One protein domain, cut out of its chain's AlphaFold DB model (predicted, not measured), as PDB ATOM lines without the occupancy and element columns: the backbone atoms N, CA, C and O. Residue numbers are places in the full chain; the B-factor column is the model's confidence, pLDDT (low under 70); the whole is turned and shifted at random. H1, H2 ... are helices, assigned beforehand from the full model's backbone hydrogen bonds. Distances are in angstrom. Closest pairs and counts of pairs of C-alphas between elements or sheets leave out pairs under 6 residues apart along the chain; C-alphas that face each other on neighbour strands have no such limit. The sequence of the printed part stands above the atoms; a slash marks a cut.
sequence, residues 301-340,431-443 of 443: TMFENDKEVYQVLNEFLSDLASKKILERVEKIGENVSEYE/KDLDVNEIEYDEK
ATOM      1  N   THR A 301     149.629 163.006  76.119       86.31
ATOM      2  CA  THR A 301     150.724 162.253  75.501       86.31
ATOM      3  C   THR A 301     152.068 162.879  75.864       86.31
ATOM      4  O   THR A 301     152.230 164.100  75.808       86.31
ATOM      5  N   MET A 302     153.024 162.043  76.264       90.25
ATOM      6  CA  MET A 302     154.389 162.472  76.542       90.25
ATOM      7  C   MET A 302     155.155 162.614  75.226       90.25
ATOM      8  O   MET A 302     155.008 161.772  74.348       90.25
ATOM      9  N   PHE A 303     155.969 163.662  75.107       92.38
ATOM     10  CA  PHE A 303     156.941 163.768  74.023       92.38
ATOM     11  C   PHE A 303     158.096 162.797  74.271       92.38
ATOM     12  O   PHE A 303     158.667 162.785  75.365       92.38
ATOM     13  N   GLU A 304     158.452 162.007  73.264       92.38
ATOM     14  CA  GLU A 304     159.460 160.945  73.394       92.38
ATOM     15  C   GLU A 304     160.895 161.472  73.260       92.38
ATOM     16  O   GLU A 304     161.859 160.829  73.676       92.38
ATOM     17  N   ASN A 305     161.060 162.638  72.638       90.38
ATOM     18  CA  ASN A 305     162.358 163.254  72.387       90.38
ATOM     19  C   ASN A 305     162.216 164.753  72.113       90.38
ATOM     20  O   ASN A 305     161.135 165.252  71.803       90.38
ATOM     21  N   ASP A 306     163.342 165.458  72.175       90.50
ATOM     22  CA  ASP A 306     163.391 166.900  71.951       90.50
ATOM     23  C   ASP A 306     162.842 167.278  70.573       90.50
ATOM     24  O   ASP A 306     162.048 168.206  70.466       90.50
ATOM     25  N   LYS A 307     163.176 166.524  69.520       90.19
ATOM     26  CA  LYS A 307     162.712 166.813  68.156       90.19
ATOM     27  C   LYS A 307     161.184 166.915  68.063       90.19
ATOM     28  O   LYS A 307     160.683 167.813  67.388       90.19
ATOM     29  N   GLU A 308     160.452 166.041  68.751       92.75
ATOM     30  CA  GLU A 308     158.988 166.096  68.814       92.75
ATOM     31  C   GLU A 308     158.488 167.382  69.495       92.75
ATOM     32  O   GLU A 308     157.567 168.029  68.995       92.75
ATOM     33  N   VAL A 309     159.149 167.813  70.577       92.50
ATOM     34  CA  VAL A 309     158.840 169.071  71.278       92.50
ATOM     35  C   VAL A 309     158.988 170.271  70.342       92.50
ATOM     36  O   VAL A 309     158.067 171.083  70.237       92.50
ATOM     37  N   TYR A 310     160.127 170.386  69.650       92.56
ATOM     38  CA  TYR A 310     160.388 171.502  68.732       92.56
ATOM     39  C   TYR A 310     159.394 171.517  67.573       92.56
ATOM     40  O   TYR A 310     158.904 172.583  67.206       92.56
ATOM     41  N   GLN A 311     159.050 170.347  67.024       91.94
ATOM     42  CA  GLN A 311     158.070 170.256  65.947       91.94
ATOM     43  C   GLN A 311     156.702 170.791  66.390       91.94
ATOM     44  O   GLN A 311     156.174 171.701  65.753       91.94
ATOM     45  N   VAL A 312     156.147 170.282  67.494       94.00
ATOM     46  CA  VAL A 312     154.816 170.697  67.971       94.00
ATOM     47  C   VAL A 312     154.793 172.175  68.365       94.00
ATOM     48  O   VAL A 312     153.819 172.882  68.096       94.00
ATOM     49  N   LEU A 313     155.876 172.673  68.963       93.00
ATOM     50  CA  LEU A 313     155.992 174.080  69.326       93.00
ATOM     51  C   LEU A 313     156.042 174.986  68.087       93.00
ATOM     52  O   LEU A 313     155.329 175.987  68.042       93.00
ATOM     53  N   ASN A 314     156.813 174.617  67.063       93.50
ATOM     54  CA  ASN A 314     156.892 175.376  65.814       93.50
ATOM     55  C   ASN A 314     155.583 175.322  65.019       93.50
ATOM     56  O   ASN A 314     155.175 176.338  64.461       93.50
ATOM     57  N   GLU A 315     154.867 174.193  65.030       94.12
ATOM     58  CA  GLU A 315     153.516 174.098  64.462       94.12
ATOM     59  C   GLU A 315     152.548 175.070  65.158       94.12
ATOM     60  O   GLU A 315     151.823 175.811  64.490       94.12
ATOM     61  N   PHE A 316     152.578 175.139  66.495       94.19
ATOM     62  CA  PHE A 316     151.771 176.091  67.264       94.19
ATOM     63  C   PHE A 316     152.139 177.554  66.963       94.19
ATOM     64  O   PHE A 316     151.253 178.379  66.731       94.19
ATOM     65  N   LEU A 317     153.432 177.884  66.929       93.06
ATOM     66  CA  LEU A 317     153.913 179.238  66.626       93.06
ATOM     67  C   LEU A 317     153.557 179.654  65.191       93.06
ATOM     68  O   LEU A 317     153.081 180.768  64.973       93.06
ATOM     69  N   SER A 318     153.685 178.745  64.225       92.50
ATOM     70  CA  SER A 318     153.276 178.969  62.836       92.50
ATOM     71  C   SER A 318     151.764 179.199  62.708       92.50
ATOM     72  O   SER A 318     151.320 180.093  61.980       92.50
ATOM     73  N   ASP A 319     150.941 178.474  63.473       94.06
ATOM     74  CA  ASP A 319     149.492 178.706  63.519       94.06
ATOM     75  C   ASP A 319     149.151 180.097  64.090       94.06
ATOM     76  O   ASP A 319     148.322 180.820  63.528       94.06
ATOM     77  N   LEU A 320     149.839 180.529  65.154       92.31
ATOM     78  CA  LEU A 320     149.691 181.883  65.704       92.31
ATOM     79  C   LEU A 320     150.096 182.969  64.698       92.31
ATOM     80  O   LEU A 320     149.376 183.966  64.549       92.31
ATOM     81  N   ALA A 321     151.222 182.770  64.005       90.44
ATOM     82  CA  ALA A 321     151.749 183.694  63.008       90.44
ATOM     83  C   ALA A 321     150.823 183.793  61.787       90.44
ATOM     84  O   ALA A 321     150.419 184.891  61.397       90.44
ATOM     85  N   SER A 322     150.404 182.657  61.223       92.56
ATOM     86  CA  SER A 322     149.530 182.602  60.042       92.56
ATOM     87  C   SER A 322     148.158 183.235  60.294       92.56
ATOM     88  O   SER A 322     147.620 183.934  59.432       92.56
ATOM     89  N   LYS A 323     147.608 183.070  61.505       93.31
ATOM     90  CA  LYS A 323     146.351 183.702  61.938       93.31
ATOM     91  C   LYS A 323     146.520 185.147  62.416       93.31
ATOM     92  O   LYS A 323     145.516 185.774  62.780       93.31
ATOM     93  N   LYS A 324     147.754 185.670  62.419       92.56
ATOM     94  CA  LYS A 324     148.119 187.026  62.854       92.56
ATOM     95  C   LYS A 324     147.536 187.365  64.226       92.56
ATOM     96  O   LYS A 324     146.955 188.433  64.421       92.56
ATOM     97  N   ILE A 325     147.611 186.420  65.167       91.88
ATOM     98  CA  ILE A 325     146.934 186.554  66.465       91.88
ATOM     99  C   ILE A 325     147.462 187.765  67.239       91.88
ATOM    100  O   ILE A 325     146.647 188.535  67.742       91.88
ATOM    101  N   LEU A 326     148.782 187.987  67.266       90.12
ATOM    102  CA  LEU A 326     149.370 189.149  67.942       90.12
ATOM    103  C   LEU A 326     148.881 190.477  67.349       90.12
ATOM    104  O   LEU A 326     148.343 191.284  68.098       90.12
ATOM    105  N   GLU A 327     148.934 190.661  66.022       90.62
ATOM    106  CA  GLU A 327     148.432 191.885  65.363       90.62
ATOM    107  C   GLU A 327     146.949 192.149  65.686       90.62
ATOM    108  O   GLU A 327     146.512 193.288  65.844       90.62
ATOM    109  N   ARG A 328     146.131 191.089  65.746       92.19
ATOM    110  CA  ARG A 328     144.697 191.210  66.045       92.19
ATOM    111  C   ARG A 328     144.459 191.627  67.491       92.19
ATOM    112  O   ARG A 328     143.560 192.422  67.742       92.19
ATOM    113  N   VAL A 329     145.231 191.071  68.418       91.81
ATOM    114  CA  VAL A 329     145.140 191.374  69.847       91.81
ATOM    115  C   VAL A 329     145.677 192.782  70.136       91.81
ATOM    116  O   VAL A 329     145.036 193.522  70.876       91.81
ATOM    117  N   GLU A 330     146.763 193.189  69.477       91.56
ATOM    118  CA  GLU A 330     147.323 194.546  69.541       91.56
ATOM    119  C   GLU A 330     146.302 195.598  69.093       91.56
ATOM    120  O   GLU A 330     145.996 196.534  69.833       91.56
ATOM    121  N   LYS A 331     145.662 195.377  67.936       92.69
ATOM    122  CA  LYS A 331     144.594 196.255  67.430       92.69
ATOM    123  C   LYS A 331     143.402 196.364  68.377       92.69
ATOM    124  O   LYS A 331     142.742 197.402  68.392       92.69
ATOM    125  N   ILE A 332     143.095 195.317  69.147       92.56
ATOM    126  CA  ILE A 332     142.048 195.383  70.178       92.56
ATOM    127  C   ILE A 332     142.480 196.320  71.314       92.56
ATOM    128  O   ILE A 332     141.678 197.128  71.774       92.56
ATOM    129  N   GLY A 333     143.735 196.251  71.762       91.69
ATOM    130  CA  GLY A 333     144.240 197.141  72.810       91.69
ATOM    131  C   GLY A 333     144.366 198.605  72.371       91.69
ATOM    132  O   GLY A 333     144.042 199.502  73.152       91.69
ATOM    133  N   GLU A 334     144.786 198.853  71.123       91.00
ATOM    134  CA  GLU A 334     144.983 200.204  70.566       91.00
ATOM    135  C   GLU A 334     143.666 200.967  70.395       91.00
ATOM    136  O   GLU A 334     143.578 202.146  70.731       91.00
ATOM    137  N   ASN A 335     142.623 200.287  69.913       91.50
ATOM    138  CA  ASN A 335     141.356 200.924  69.550       91.50
ATOM    139  C   ASN A 335     140.346 200.961  70.708       91.50
ATOM    140  O   ASN A 335     139.145 201.106  70.479       91.50
ATOM    141  N   VAL A 336     140.806 200.856  71.963       89.38
ATOM    142  CA  VAL A 336     139.921 200.818  73.141       89.38
ATOM    143  C   VAL A 336     138.948 202.000  73.186       89.38
ATOM    144  O   VAL A 336     137.792 201.838  73.575       89.38
ATOM    145  N   SER A 337     139.401 203.189  72.766       88.25
ATOM    146  CA  SER A 337     138.624 204.430  72.810       88.25
ATOM    147  C   SER A 337     137.492 204.460  71.789       88.25
ATOM    148  O   SER A 337     136.568 205.257  71.929       88.25
ATOM    149  N   GLU A 338     137.564 203.612  70.762       92.44
ATOM    150  CA  GLU A 338     136.534 203.483  69.732       92.44
ATOM    151  C   GLU A 338     135.412 202.530  70.161       92.44
ATOM    152  O   GLU A 338     134.341 202.507  69.549       92.44
ATOM    153  N   TYR A 339     135.629 201.735  71.212       93.00
ATOM    154  CA  TYR A 339     134.673 200.728  71.639       93.00
ATOM    155  C   TYR A 339     133.608 201.260  72.593       93.00
ATOM    156  O   TYR A 339     133.851 201.999  73.547       93.00
ATOM    157  N   GLU A 340     132.394 200.763  72.389       94.12
ATOM    158  CA  GLU A 340     131.275 200.959  73.298       94.12
ATOM    159  C   GLU A 340     131.431 200.071  74.549       94.12
ATOM    160  O   GLU A 340     131.012 198.913  74.580       94.12
ATOM    161  N   LYS A 431     153.967 193.155  74.157       84.00
ATOM    162  CA  LYS A 431     155.018 193.972  73.535       84.00
ATOM    163  C   LYS A 431     156.321 193.215  73.258       84.00
ATOM    164  O   LYS A 431     156.959 193.466  72.243       84.00
ATOM    165  N   ASP A 432     156.693 192.310  74.158       83.06
ATOM    166  CA  ASP A 432     157.953 191.564  74.091       83.06
ATOM    167  C   ASP A 432     157.753 190.108  73.624       83.06
ATOM    168  O   ASP A 432     158.659 189.285  73.750       83.06
ATOM    169  N   LEU A 433     156.560 189.761  73.125       83.19
ATOM    170  CA  LEU A 433     156.295 188.429  72.587       83.19
ATOM    171  C   LEU A 433     156.763 188.345  71.139       83.19
ATOM    172  O   LEU A 433     156.274 189.068  70.274       83.19
ATOM    173  N   ASP A 434     157.661 187.402  70.886       76.62
ATOM    174  CA  ASP A 434     158.129 187.069  69.549       76.62
ATOM    175  C   ASP A 434     157.570 185.707  69.119       76.62
ATOM    176  O   ASP A 434     157.622 184.734  69.876       76.62
ATOM    177  N   VAL A 435     156.995 185.642  67.917       80.00
ATOM    178  CA  VAL A 435     156.387 184.425  67.351       80.00
ATOM    179  C   VAL A 435     157.229 184.003  66.160       80.00
ATOM    180  O   VAL A 435     156.848 184.192  65.006       80.00
ATOM    181  N   ASN A 436     158.395 183.450  66.472       81.38
ATOM    182  CA  ASN A 436     159.342 182.921  65.503       81.38
ATOM    183  C   ASN A 436     159.577 181.437  65.760       81.38
ATOM    184  O   ASN A 436     159.521 180.987  66.904       81.38
ATOM    185  N   GLU A 437     159.843 180.688  64.691       81.00
ATOM    186  CA  GLU A 437     160.267 179.296  64.812       81.00
ATOM    187  C   GLU A 437     161.535 179.196  65.663       81.00
ATOM    188  O   GLU A 437     162.429 180.042  65.608       81.00
ATOM    189  N   ILE A 438     161.596 178.139  66.461       85.56
ATOM    190  CA  ILE A 438     162.709 177.844  67.345       85.56
ATOM    191  C   ILE A 438     163.544 176.754  66.681       85.56
ATOM    192  O   ILE A 438     163.026 175.705  66.285       85.56
ATOM    193  N   GLU A 439     164.846 177.001  66.561       80.00
ATOM    194  CA  GLU A 439     165.784 176.043  65.982       80.00
ATOM    195  C   GLU A 439     166.129 174.934  66.979       80.00
ATOM    196  O   GLU A 439     166.478 175.195  68.133       80.00
ATOM    197  N   TYR A 440     166.060 173.689  66.511       76.25
ATOM    198  CA  TYR A 440     166.563 172.534  67.244       76.25
ATOM    199  C   TYR A 440     168.089 172.442  67.085       76.25
ATOM    200  O   TYR A 440     168.578 172.259  65.970       76.25
ATOM    201  N   ASP A 441     168.839 172.564  68.185       72.31
ATOM    202  CA  ASP A 441     170.296 172.350  68.219       72.31
ATOM    203  C   ASP A 441     170.586 170.943  68.778       72.31
ATOM    204  O   ASP A 441     170.426 170.704  69.975       72.31
ATOM    205  N   GLU A 442     170.990 170.005  67.910       61.91
ATOM    206  CA  GLU A 442     171.402 168.626  68.251       61.91
ATOM    207  C   GLU A 442     172.773 168.583  68.963       61.91
ATOM    208  O   GLU A 442     173.691 167.886  68.523       61.91
ATOM    209  N   LYS A 443     172.966 169.363  70.033       54.84
ATOM    210  CA  LYS A 443     174.216 169.328  70.813       54.84
ATOM    211  C   LYS A 443     174.276 168.220  71.851       54.84
ATOM    212  O   LYS A 443     173.310 168.073  72.631       54.84
TER     213      LYS A 443
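What this domain is: This is residues 301 to 340 and 431 to 443 of the 443 residues of the protein "Type V CRISPR-associated protein Cpf1" of Eubacterium ventriosum (UniProt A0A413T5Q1). Two helices, H1 and then H2, follow each other end to end with a corner between them, and the stretch of residues 431 to 443, with no named element, runs back alongside H1. Residues 331 to 340, of which 331 to 334 belong to H2, stick out at one end. The printed part has 53 residues, is all helix with no named strand, and is extended: a rod of 50 by 24 by 16 A with a radius of gyration of the C-alphas of 15.9 A.

How they stand to each other: H1, residues 306 to 322, and H2, residues 325 to 334, are close but not clearly touching; their closest C-alphas, of Leu 320 and Leu 326, are 7.6 A apart. They run the same way at a steep tilt of 47 degrees. In H1 and H2 every O i to N i+4 pair is within hydrogen-bond range.

Where its parts are: H1 is 24.1 A long from C-alpha 306 at (163.391, 166.900, 71.951). H2 is 14.4 A long and ends with C-alpha 334 at (144.983, 200.204, 70.566).

The domain as a whole: The C-alphas farthest apart, of Glu 340 and Lys 443, are 53.4 A apart. Residues 341 to 430 are not printed; C-alphas 340 and 431 are 24.8 A apart. The link from H1 to H2 is tight. Residues 442 to 443 have pLDDT under 70.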